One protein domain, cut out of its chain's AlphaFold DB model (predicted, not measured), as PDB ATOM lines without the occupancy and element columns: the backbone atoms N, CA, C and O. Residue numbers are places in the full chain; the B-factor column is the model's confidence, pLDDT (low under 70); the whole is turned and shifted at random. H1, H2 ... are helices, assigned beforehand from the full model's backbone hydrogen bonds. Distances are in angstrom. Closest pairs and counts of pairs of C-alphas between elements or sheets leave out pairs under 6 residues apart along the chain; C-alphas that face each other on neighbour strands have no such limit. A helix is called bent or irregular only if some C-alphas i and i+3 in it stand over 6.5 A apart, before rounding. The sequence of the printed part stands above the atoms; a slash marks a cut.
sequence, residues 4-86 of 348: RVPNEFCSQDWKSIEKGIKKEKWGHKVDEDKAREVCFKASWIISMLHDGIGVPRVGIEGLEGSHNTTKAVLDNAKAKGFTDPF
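Overview. This is residues 4 to 86 of the 348 residues of an uncharacterized protein of Setosphaeria turcica (strain 28A) (UniProt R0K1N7). A long, kinked helix, H3, is the spine of an open, elongated model; short H1 packs on it, H2 sits by its first end, and H4 is set off beyond its other end by a long loop, whose residues 63 to 69 stick out. The printed part has 83 residues, of which 46 are in four named helices, in the order H1, H2, H3, H4 along the chain, with no named strand; the class is all helix, and the whole is only just loose, close to extended, with a radius of gyration of the C-alphas of 17.4 A and spans of 48, 26 and 23 A.

Arrangement. H1, residues 4 to 10, touches residues 39 to 43 of H3, residues 32 to 52, at a steep tilt of 45 degrees, opposite ways; the closest C-alphas, of Cys 10 and Cys 39, are 5.8 A apart. H2, residues 14 to 21, only just touches residues 32 to 35 of H3, with 3 pairs of C-alphas within 8 A, about perpendicular at 79 degrees; the closest, of Glu 18 and Glu 32, are 6.9 A apart. H4, residues 70 to 79, touches no helix. Every O i to N i+4 pair is within hydrogen-bond range in H1, H2 and H4, and 15 of 17 in H3.

Along the chain. H1, 10.3 A long, begins at C-alpha 4 (-8.377, 1.869, -28.543). H2 is 10.5 A long. H3, 29.2 A, has a kink of 36 degrees near residue 40 and is only just irregular: C-alphas 36 and 39 are 7.0 A apart. H4, 14.0 A, ends at C-alpha 79 (-20.074, 3.638, -53.370).

Size, cuts and confidence. The C-alphas farthest apart, of Lys 22 and His 67, are 49.0 A apart. The printed part has no cut; the link from H3 to H4 is long. Residues 4 to 6 and 58 to 85 have pLDDT under 70.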
ATOM      1  N   ARG A   4      -8.971   1.331 -29.774       55.44
ATOM      2  CA  ARG A   4      -8.377   1.869 -28.543       55.44
ATOM      3  C   ARG A   4      -9.197   1.537 -27.287       55.44
ATOM      4  O   ARG A   4      -8.631   1.089 -26.298       55.44
ATOM      5  N   VAL A   5     -10.525   1.672 -27.356       62.75
ATOM      6  CA  VAL A   5     -11.417   1.656 -26.176       62.75
ATOM      7  C   VAL A   5     -11.418   0.330 -25.389       62.75
ATOM      8  O   VAL A   5     -11.325   0.400 -24.163       62.75
ATOM      9  N   PRO A   6     -11.475  -0.870 -26.013       68.38
ATOM     10  CA  PRO A   6     -11.438  -2.127 -25.258       68.38
ATOM     11  C   PRO A   6     -10.097  -2.316 -24.542       68.38
ATOM     12  O   PRO A   6     -10.066  -2.627 -23.355       68.38
ATOM     13  N   ASN A   7      -8.994  -2.041 -25.242       76.25
ATOM     14  CA  ASN A   7      -7.644  -2.145 -24.692       76.25
ATOM     15  C   ASN A   7      -7.428  -1.144 -23.541       76.25
ATOM     16  O   ASN A   7      -6.959  -1.525 -22.476       76.25
ATOM     17  N   GLU A   8      -7.865   0.110 -23.696       82.69
ATOM     18  CA  GLU A   8      -7.778   1.124 -22.636       82.69
ATOM     19  C   GLU A   8      -8.611   0.788 -21.393       82.69
ATOM     20  O   GLU A   8      -8.239   1.200 -20.295       82.69
ATOM     21  N   PHE A   9      -9.714   0.043 -21.522       86.81
ATOM     22  CA  PHE A   9     -10.450  -0.475 -20.367       86.81
ATOM     23  C   PHE A   9      -9.727  -1.670 -19.726       86.81
ATOM     24  O   PHE A   9      -9.528  -1.689 -18.516       86.81
ATOM     25  N   CYS A  10      -9.282  -2.635 -20.533       88.94
ATOM     26  CA  CYS A  10      -8.720  -3.900 -20.052       88.94
ATOM     27  C   CYS A  10      -7.259  -3.822 -19.582       88.94
ATOM     28  O   CYS A  10      -6.796  -4.735 -18.905       88.94
ATOM     29  N   SER A  11      -6.545  -2.735 -19.882       89.19
ATOM     30  CA  SER A  11      -5.227  -2.425 -19.307       89.19
ATOM     31  C   SER A  11      -5.287  -1.614 -17.999       89.19
ATOM     32  O   SER A  11      -4.244  -1.175 -17.522       89.19
ATOM     33  N   GLN A  12      -6.469  -1.373 -17.414       88.88
ATOM     34  CA  GLN A  12      -6.597  -0.691 -16.116       88.88
ATOM     35  C   GLN A  12      -6.607  -1.669 -14.936       88.88
ATOM     36  O   GLN A  12      -7.267  -2.706 -14.973       88.88
ATOM     37  N   ASP A  13      -5.962  -1.272 -13.836       92.75
ATOM     38  CA  ASP A  13      -6.059  -1.970 -12.551       92.75
ATOM     39  C   ASP A  13      -7.515  -2.133 -12.097       92.75
ATOM     40  O   ASP A  13      -8.301  -1.180 -12.110       92.75
ATOM     41  N   TRP A  14      -7.840  -3.304 -11.542       92.62
ATOM     42  CA  TRP A  14      -9.168  -3.592 -10.988       92.62
ATOM     43  C   TRP A  14      -9.641  -2.542  -9.967       92.62
ATOM     44  O   TRP A  14     -10.797  -2.128  -9.982       92.62
ATOM     45  N   LYS A  15      -8.723  -2.016  -9.145       92.88
ATOM     46  CA  LYS A  15      -8.995  -0.942  -8.168       92.88
ATOM     47  C   LYS A  15      -9.398   0.389  -8.825       92.88
ATOM     48  O   LYS A  15     -10.138   1.170  -8.229       92.88
ATOM     49  N   SER A  16      -8.926   0.664 -10.046       91.19
ATOM     50  CA  SER A  16      -9.367   1.814 -10.853       91.19
ATOM     51  C   SER A  16     -10.781   1.586 -11.391       91.19
ATOM     52  O   SER A  16     -11.625   2.481 -11.313       91.19
ATOM     53  N   ILE A  17     -11.059   0.368 -11.868       90.44
ATOM     54  CA  ILE A  17     -12.369  -0.040 -12.391       90.44
ATOM     55  C   ILE A  17     -13.431   0.025 -11.280       90.44
ATOM     56  O   ILE A  17     -14.417   0.743 -11.426       90.44
ATOM     57  N   GLU A  18     -13.190  -0.591 -10.123       90.88
ATOM     58  CA  GLU A  18     -14.068  -0.537  -8.942       90.88
ATOM     59  C   GLU A  18     -14.375   0.916  -8.511       90.88
ATOM     60  O   GLU A  18     -15.529   1.292  -8.282       90.88
ATOM     61  N   LYS A  19     -13.349   1.776  -8.471       92.50
ATOM     62  CA  LYS A  19     -13.481   3.206  -8.141       92.50
ATOM     63  C   LYS A  19     -14.211   4.010  -9.224       92.50
ATOM     64  O   LYS A  19     -14.795   5.045  -8.910       92.50
ATOM     65  N   GLY A  20     -14.180   3.563 -10.479       88.50
ATOM     66  CA  GLY A  20     -14.944   4.138 -11.585       88.50
ATOM     67  C   GLY A  20     -16.417   3.715 -11.579       88.50
ATOM     68  O   GLY A  20     -17.277   4.549 -11.851       88.50
ATOM     69  N   ILE A  21     -16.717   2.471 -11.188       90.50
ATOM     70  CA  ILE A  21     -18.086   1.959 -10.994       90.50
ATOM     71  C   ILE A  21     -18.770   2.711  -9.849       90.50
ATOM     72  O   ILE A  21     -19.844   3.270 -10.039       90.50
ATOM     73  N   LYS A  22     -18.089   2.867  -8.705       88.75
ATOM     74  CA  LYS A  22     -18.549   3.684  -7.559       88.75
ATOM     75  C   LYS A  22     -18.675   5.190  -7.859       88.75
ATOM     76  O   LYS A  22     -19.087   5.955  -6.992       88.75
ATOM     77  N   LYS A  23     -18.297   5.622  -9.066       91.56
ATOM     78  CA  LYS A  23     -18.461   6.981  -9.608       91.56
ATOM     79  C   LYS A  23     -19.363   7.021 -10.852       91.56
ATOM     80  O   LYS A  23     -19.364   8.027 -11.554       91.56
ATOM     81  N   GLU A  24     -20.046   5.919 -11.164       86.12
ATOM     82  CA  GLU A  24     -20.895   5.727 -12.349       86.12
ATOM     83  C   GLU A  24     -20.241   6.130 -13.687       86.12
ATOM     84  O   GLU A  24     -20.927   6.479 -14.647       86.12
ATOM     85  N   LYS A  25     -18.905   6.039 -13.800       86.94
ATOM     86  CA  LYS A  25     -18.128   6.502 -14.973       86.94
ATOM     87  C   LYS A  25     -18.578   5.865 -16.298       86.94
ATOM     88  O   LYS A  25     -18.383   6.455 -17.358       86.94
ATOM     89  N   TRP A  26     -19.166   4.672 -16.232       84.44
ATOM     90  CA  TRP A  26     -19.694   3.915 -17.372       84.44
ATOM     91  C   TRP A  26     -21.230   3.758 -17.336       84.44
ATOM     92  O   TRP A  26     -21.793   2.961 -18.083       84.44
ATOM     93  N   GLY A  27     -21.909   4.543 -16.492       86.31
ATOM     94  CA  GLY A  27     -23.360   4.577 -16.318       86.31
ATOM     95  C   GLY A  27     -23.919   3.542 -15.333       86.31
ATOM     96  O   GLY A  27     -23.342   2.477 -15.114       86.31
ATOM     97  N   HIS A  28     -25.106   3.842 -14.799       82.44
ATOM     98  CA  HIS A  28     -25.865   3.092 -13.779       82.44
ATOM     99  C   HIS A  28     -26.237   1.626 -14.119       82.44
ATOM    100  O   HIS A  28     -27.017   1.007 -13.401       82.44
ATOM    101  N   LYS A  29     -25.757   1.066 -15.239       81.00
ATOM    102  CA  LYS A  29     -26.028  -0.321 -15.671       81.00
ATOM    103  C   LYS A  29     -24.796  -1.230 -15.620       81.00
ATOM    104  O   LYS A  29     -24.913  -2.399 -15.999       81.00
ATOM    105  N   VAL A  30     -23.640  -0.712 -15.193       87.25
ATOM    106  CA  VAL A  30     -22.361  -1.438 -15.127       87.25
ATOM    107  C   VAL A  30     -22.051  -1.827 -13.681       87.25
ATOM    108  O   VAL A  30     -21.421  -1.078 -12.942       87.25
ATOM    109  N   ASP A  31     -22.499  -3.020 -13.300       88.88
ATOM    110  CA  ASP A  31     -22.179  -3.651 -12.016       88.88
ATOM    111  C   ASP A  31     -20.754  -4.235 -12.016       88.88
ATOM    112  O   ASP A  31     -20.148  -4.430 -13.075       88.88
ATOM    113  N   GLU A  32     -20.236  -4.587 -10.836       88.56
ATOM    114  CA  GLU A  32     -18.894  -5.171 -10.694       88.56
ATOM    115  C   GLU A  32     -18.718  -6.457 -11.522       88.56
ATOM    116  O   GLU A  32     -17.754  -6.579 -12.279       88.56
ATOM    117  N   ASP A  33     -19.668  -7.394 -11.451       89.88
ATOM    118  CA  ASP A  33     -19.579  -8.656 -12.195       89.88
ATOM    119  C   ASP A  33     -19.613  -8.430 -13.716       89.88
ATOM    120  O   ASP A  33     -18.844  -9.048 -14.453       89.88
ATOM    121  N   LYS A  34     -20.413  -7.463 -14.194       89.31
ATOM    122  CA  LYS A  34     -20.418  -7.064 -15.611       89.31
ATOM    123  C   LYS A  34     -19.056  -6.514 -16.025       89.31
ATOM    124  O   LYS A  34     -18.538  -6.914 -17.064       89.31
ATOM    125  N   ALA A  35     -18.459  -5.632 -15.223       89.00
ATOM    126  CA  ALA A  35     -17.138  -5.075 -15.506       89.00
ATOM    127  C   ALA A  35     -16.038  -6.151 -15.539       89.00
ATOM    128  O   ALA A  35     -15.129  -6.058 -16.363       89.00
ATOM    129  N   ARG A  36     -16.157  -7.201 -14.712       90.31
ATOM    130  CA  ARG A  36     -15.256  -8.366 -14.714       90.31
ATOM    131  C   ARG A  36     -15.338  -9.153 -16.027       90.31
ATOM    132  O   ARG A  36     -14.320  -9.591 -16.553       90.31
ATOM    133  N   GLU A  37     -16.540  -9.298 -16.583       91.19
ATOM    134  CA  GLU A  37     -16.787 -10.031 -17.832       91.19
ATOM    135  C   GLU A  37     -16.567  -9.206 -19.113       91.19
ATOM    136  O   GLU A  37     -16.338  -9.791 -20.175       91.19
ATOM    137  N   VAL A  38     -16.647  -7.869 -19.050       91.19
ATOM    138  CA  VAL A  38     -16.585  -6.970 -20.224       91.19
ATOM    139  C   VAL A  38     -15.347  -7.221 -21.084       91.19
ATOM    140  O   VAL A  38     -15.474  -7.270 -22.305       91.19
ATOM    141  N   CYS A  39     -14.176  -7.444 -20.482       90.56
ATOM    142  CA  CYS A  39     -12.943  -7.691 -21.234       90.56
ATOM    143  C   CYS A  39     -12.972  -9.002 -22.022       90.56
ATOM    144  O   CYS A  39     -12.636  -9.018 -23.204       90.56
ATOM    145  N   PHE A  40     -13.436 -10.089 -21.400       91.31
ATOM    146  CA  PHE A  40     -13.597 -11.370 -22.085       91.31
ATOM    147  C   PHE A  40     -14.631 -11.268 -23.216       91.31
ATOM    148  O   PHE A  40     -14.367 -11.686 -24.343       91.31
ATOM    149  N   LYS A  41     -15.783 -10.642 -22.939       92.94
ATOM    150  CA  LYS A  41     -16.867 -10.455 -23.914       92.94
ATOM    151  C   LYS A  41     -16.443  -9.576 -25.093       92.94
ATOM    152  O   LYS A  41     -16.757  -9.921 -26.227       92.94
ATOM    153  N   ALA A  42     -15.708  -8.491 -24.854       89.75
ATOM    154  CA  ALA A  42     -15.209  -7.613 -25.911       89.75
ATOM    155  C   ALA A  42     -14.217  -8.340 -26.831       89.75
ATOM    156  O   ALA A  42     -14.423  -8.359 -28.042       89.75
ATOM    157  N   SER A  43     -13.192  -8.993 -26.270       89.25
ATOM    158  CA  SER A  43     -12.209  -9.749 -27.059       89.25
ATOM    159  C   SER A  43     -12.856 -10.893 -27.845       89.25
ATOM    160  O   SER A  43     -12.563 -11.063 -29.028       89.25
ATOM    161  N   TRP A  44     -13.789 -11.632 -27.232       91.00
ATOM    162  CA  TRP A  44     -14.518 -12.705 -27.913       91.00
ATOM    163  C   TRP A  44     -15.380 -12.185 -29.075       91.00
ATOM    164  O   TRP A  44     -15.333 -12.764 -30.157       91.00
ATOM    165  N   ILE A  45     -16.110 -11.076 -28.896       89.75
ATOM    166  CA  ILE A  45     -16.902 -10.462 -29.977       89.75
ATOM    167  C   ILE A  45     -15.998 -10.004 -31.129       89.75
ATOM    168  O   ILE A  45     -16.349 -10.227 -32.283       89.75
ATOM    169  N   ILE A  46     -14.838  -9.403 -30.841       84.69
ATOM    170  CA  ILE A  46     -13.901  -8.915 -31.865       84.69
ATOM    171  C   ILE A  46     -13.373 -10.075 -32.723       84.69
ATOM    172  O   ILE A  46     -13.440  -9.995 -33.951       84.69
ATOM    173  N   SER A  47     -12.926 -11.176 -32.108       87.12
ATOM    174  CA  SER A  47     -12.499 -12.360 -32.868       87.12
ATOM    175  C   SER A  47     -13.656 -13.058 -33.584       87.12
ATOM    176  O   SER A  47     -13.516 -13.428 -34.744       87.12
ATOM    177  N   MET A  48     -14.832 -13.184 -32.963       90.25
ATOM    178  CA  MET A  48     -15.999 -13.782 -33.623       90.25
ATOM    179  C   MET A  48     -16.438 -12.970 -34.856       90.25
ATOM    180  O   MET A  48     -16.772 -13.547 -35.888       90.25
ATOM    181  N   LEU A  49     -16.403 -11.637 -34.776       85.19
ATOM    182  CA  LEU A  49     -16.819 -10.730 -35.848       85.19
ATOM    183  C   LEU A  49     -15.852 -10.745 -37.042       85.19
ATOM    184  O   LEU A  49     -16.295 -10.787 -38.190       85.19
ATOM    185  N   HIS A  50     -14.544 -10.711 -36.781       82.75
ATOM    186  CA  HIS A  50     -13.529 -10.583 -37.831       82.75
ATOM    187  C   HIS A  50     -12.953 -11.919 -38.296       82.75
ATOM    188  O   HIS A  50     -12.782 -12.115 -39.494       82.75
ATOM    189  N   ASP A  51     -12.686 -12.832 -37.366       84.62
ATOM    190  CA  ASP A  51     -11.956 -14.075 -37.627       84.62
ATOM    191  C   ASP A  51     -12.932 -15.253 -37.842       84.62
ATOM    192  O   ASP A  51     -12.590 -16.231 -38.501       84.62
ATOM    193  N   GLY A  52     -14.164 -15.145 -37.315       85.69
ATOM    194  CA  GLY A  52     -15.254 -16.110 -37.511       85.69
ATOM    195  C   GLY A  52     -16.226 -15.742 -38.641       85.69
ATOM    196  O   GLY A  52     -16.422 -16.522 -39.566       85.69
ATOM    197  N   ILE A  53     -16.849 -14.559 -38.571       84.44
ATOM    198  CA  ILE A  53     -17.853 -14.091 -39.553       84.44
ATOM    199  C   ILE A  53     -17.188 -13.410 -40.770       84.44
ATOM    200  O   ILE A  53     -17.813 -13.267 -41.819       84.44
ATOM    201  N   GLY A  54     -15.915 -13.010 -40.667       80.19
ATOM    202  CA  GLY A  54     -15.168 -12.407 -41.776       80.19
ATOM    203  C   GLY A  54     -15.506 -10.938 -42.060       80.19
ATOM    204  O   GLY A  54     -15.223 -10.449 -43.154       80.19
ATOM    205  N   VAL A  55     -16.122 -10.212 -41.117       79.62
ATOM    206  CA  VAL A  55     -16.496  -8.801 -41.324       79.62
ATOM    207  C   VAL A  55     -15.231  -7.936 -41.439       79.62
ATOM    208  O   VAL A  55     -14.444  -7.899 -40.487       79.62
ATOM    209  N   PRO A  56     -15.011  -7.197 -42.547       71.44
ATOM    210  CA  PRO A  56     -13.763  -6.465 -42.758       71.44
ATOM    211  C   PRO A  56     -13.498  -5.370 -41.714       71.44
ATOM    212  O   PRO A  56     -14.381  -4.579 -41.375       71.44
ATOM    213  N   ARG A  57     -12.240  -5.258 -41.264       70.12
ATOM    214  CA  ARG A  57     -11.746  -4.260 -40.289       70.12
ATOM    215  C   ARG A  57     -11.567  -2.864 -40.921       70.12
ATOM    216  O   ARG A  57     -10.487  -2.264 -40.882       70.12
ATOM    217  N   VAL A  58     -12.633  -2.339 -41.535       61.31
ATOM    218  CA  VAL A  58     -12.625  -1.075 -42.292       61.31
ATOM    219  C   VAL A  58     -12.109   0.104 -41.456       61.31
ATOM    220  O   VAL A  58     -12.639   0.440 -40.399       61.31
ATOM    221  N   GLY A  59     -11.043   0.746 -41.939       54.50
ATOM    222  CA  GLY A  59     -10.433   1.905 -41.279       54.50
ATOM    223  C   GLY A  59      -9.684   1.603 -39.972       54.50
ATOM    224  O   GLY A  59      -9.431   2.536 -39.201       54.50
ATOM    225  N   ILE A  60      -9.339   0.337 -39.696       53.41
ATOM    226  CA  ILE A  60      -8.580  -0.039 -38.490       53.41
ATOM    227  C   ILE A  60      -7.291  -0.816 -38.772       53.41
ATOM    228  O   ILE A  60      -6.351  -0.684 -37.990       53.41
ATOM    229  N   GLU A  61      -7.194  -1.527 -39.895       51.94
ATOM    230  CA  GLU A  61      -5.939  -2.137 -40.347       51.94
ATOM    231  C   GLU A  61      -5.256  -1.272 -41.408       51.94
ATOM    232  O   GLU A  61      -5.651  -1.235 -42.574       51.94
ATOM    233  N   GLY A  62      -4.198  -0.576 -40.994       42.94
ATOM    234  CA  GLY A  62      -3.142  -0.193 -41.921       42.94
ATOM    235  C   GLY A  62      -2.256  -1.411 -42.139       42.94
ATOM    236  O   GLY A  62      -1.470  -1.738 -41.255       42.94
ATOM    237  N   LEU A  63      -2.400  -2.096 -43.277       41.19
ATOM    238  CA  LEU A  63      -1.454  -3.145 -43.657       41.19
ATOM    239  C   LEU A  63      -0.062  -2.523 -43.823       41.19
ATOM    240  O   LEU A  63       0.130  -1.648 -44.671       41.19
ATOM    241  N   GLU A  64       0.922  -3.034 -43.084       41.59
ATOM    242  CA  GLU A  64       2.338  -2.882 -43.424       41.59
ATOM    243  C   GLU A  64       2.630  -3.733 -44.672       41.59
ATOM    244  O   GLU A  64       3.129  -4.852 -44.607       41.59
ATOM    245  N   GLY A  65       2.202  -3.227 -45.829       39.75
ATOM    246  CA  GLY A  65       2.124  -3.989 -47.074       39.75
ATOM    247  C   GLY A  65       1.899  -3.071 -48.267       39.75
ATOM    248  O   GLY A  65       0.781  -2.917 -48.747       39.75
ATOM    249  N   SER A  66       2.983  -2.436 -48.713       44.94
ATOM    250  CA  SER A  66       3.054  -1.482 -49.828       44.94
ATOM    251  C   SER A  66       2.223  -1.868 -51.068       44.94
ATOM    252  O   SER A  66       2.703  -2.608 -51.923       44.94
ATOM    253  N   HIS A  67       1.022  -1.292 -51.220       40.09
ATOM    254  CA  HIS A  67       0.490  -0.856 -52.520       40.09
ATOM    255  C   HIS A  67      -0.707   0.107 -52.385       40.09
ATOM    256  O   HIS A  67      -1.439   0.100 -51.398       40.09
ATOM    257  N   ASN A  68      -0.945   0.933 -53.412       46.12
ATOM    258  CA  ASN A  68      -1.954   2.009 -53.411       46.12
ATOM    259  C   ASN A  68      -3.417   1.535 -53.620       46.12
ATOM    260  O   ASN A  68      -4.226   2.238 -54.227       46.12
ATOM    261  N   THR A  69      -3.787   0.346 -53.137       52.50
ATOM    262  CA  THR A  69      -5.120  -0.257 -53.353       52.50
ATOM    263  C   THR A  69      -6.179   0.176 -52.336       52.50
ATOM    264  O   THR A  69      -7.369   0.174 -52.653       52.50
ATOM    265  N   THR A  70      -5.779   0.600 -51.132       57.69
ATOM    266  CA  THR A  70      -6.703   0.917 -50.025       57.69
ATOM    267  C   THR A  70      -7.706   2.021 -50.348       57.69
ATOM    268  O   THR A  70      -8.859   1.900 -49.944       57.69
ATOM    269  N   LYS A  71      -7.331   3.058 -51.113       54.38
ATOM    270  CA  LYS A  71      -8.290   4.089 -51.560       54.38
ATOM    271  C   LYS A  71      -9.370   3.496 -52.465       54.38
ATOM    272  O   LYS A  71     -10.548   3.638 -52.166       54.38
ATOM    273  N   ALA A  72      -8.979   2.744 -53.497       56.56
ATOM    274  CA  ALA A  72      -9.924   2.129 -54.429       56.56
ATOM    275  C   ALA A  72     -10.912   1.176 -53.730       56.56
ATOM    276  O   ALA A  72     -12.099   1.190 -54.053       56.56
ATOM    277  N   VAL A  73     -10.457   0.393 -52.742       58.00
ATOM    278  CA  VAL A  73     -11.335  -0.480 -51.941       58.00
ATOM    279  C   VAL A  73     -12.260   0.337 -51.032       58.00
ATOM    280  O   VAL A  73     -13.459   0.069 -50.991       58.00
ATOM    281  N   LEU A  74     -11.741   1.359 -50.341       55.91
ATOM    282  CA  LEU A  74     -12.533   2.191 -49.432       55.91
ATOM    283  C   LEU A  74     -13.577   3.040 -50.177       55.91
ATOM    284  O   LEU A  74     -14.683   3.235 -49.681       55.91
ATOM    285  N   ASP A  75     -13.254   3.517 -51.376       59.03
ATOM    286  CA  ASP A  75     -14.163   4.306 -52.207       59.03
ATOM    287  C   ASP A  75     -15.201   3.416 -52.918       59.03
ATOM    288  O   ASP A  75     -16.363   3.809 -53.013       59.03
ATOM    289  N   ASN A  76     -14.860   2.167 -53.274       58.75
ATOM    290  CA  ASN A  76     -15.856   1.154 -53.658       58.75
ATOM    291  C   ASN A  76     -16.784   0.770 -52.492       58.75
ATOM    292  O   ASN A  76     -17.979   0.572 -52.708       58.75
ATOM    293  N   ALA A  77     -16.275   0.689 -51.259       54.31
ATOM    294  CA  ALA A  77     -17.103   0.439 -50.078       54.31
ATOM    295  C   ALA A  77     -18.098   1.591 -49.843       54.31
ATOM    296  O   ALA A  77     -19.294   1.342 -49.707       54.31
ATOM    297  N   LYS A  78     -17.643   2.853 -49.909       56.38
ATOM    298  CA  LYS A  78     -18.525   4.037 -49.863       56.38
ATOM    299  C   LYS A  78     -19.567   4.026 -50.985       56.38
ATOM    300  O   LYS A  78     -20.739   4.259 -50.710       56.38
ATOM    301  N   ALA A  79     -19.166   3.717 -52.221       54.41
ATOM    302  CA  ALA A  79     -20.074   3.638 -53.370       54.41
ATOM    303  C   ALA A  79     -21.145   2.539 -53.221       54.41
ATOM    304  O   ALA A  79     -22.235   2.671 -53.769       54.41
ATOM    305  N   LYS A  80     -20.865   1.486 -52.441       58.34
ATOM    306  CA  LYS A  80     -21.822   0.432 -52.061       58.34
ATOM    307  C   LYS A  80     -22.573   0.712 -50.747       58.34
ATOM    308  O   LYS A  80     -23.218  -0.189 -50.223       58.34
ATOM    309  N   GLY A  81     -22.469   1.918 -50.179       53.22
ATOM    310  CA  GLY A  81     -23.106   2.282 -48.904       53.22
ATOM    311  C   GLY A  81     -22.489   1.630 -47.657       53.22
ATOM    312  O   GLY A  81     -22.994   1.818 -46.556       53.22
ATOM    313  N   PHE A  82     -21.379   0.900 -47.800       58.88
ATOM    314  CA  PHE A  82     -20.685   0.158 -46.741       58.88
ATOM    315  C   PHE A  82     -19.797   1.079 -45.873       58.88
ATOM    316  O   PHE A  82     -18.592   0.869 -45.723       58.88
ATOM    317  N   THR A  83     -20.383   2.146 -45.322       60.53
ATOM    318  CA  THR A  83     -19.683   3.124 -44.467       60.53
ATOM    319  C   THR A  83     -19.499   2.654 -43.021       60.53
ATOM    320  O   THR A  83     -18.514   3.042 -42.395       60.53
ATOM    321  N   ASP A  84     -20.374   1.782 -42.511       64.00
ATOM    322  CA  ASP A  84     -20.118   0.962 -41.318       64.00
ATOM    323  C   ASP A  84     -20.771  -0.431 -41.513       64.00
ATOM    324  O   ASP A  84     -21.995  -0.510 -41.620       64.00
ATOM    325  N   PRO A  85     -19.999  -1.533 -41.637       69.00
ATOM    326  CA  PRO A  85     -20.532  -2.864 -41.956       69.00
ATOM    327  C   PRO A  85     -21.237  -3.550 -40.779       69.00
ATOM    328  O   PRO A  85     -21.873  -4.583 -40.978       69.00
ATOM    329  N   PHE A  86     -21.094  -3.035 -39.553       75.12
ATOM    330  CA  PHE A  86     -21.669  -3.646 -38.359       75.12
ATOM    331  C   PHE A  86     -22.145  -2.584 -37.362       75.12
ATOM    332  O   PHE A  86     -21.359  -2.001 -36.615       75.12
TER     333      PHE A  86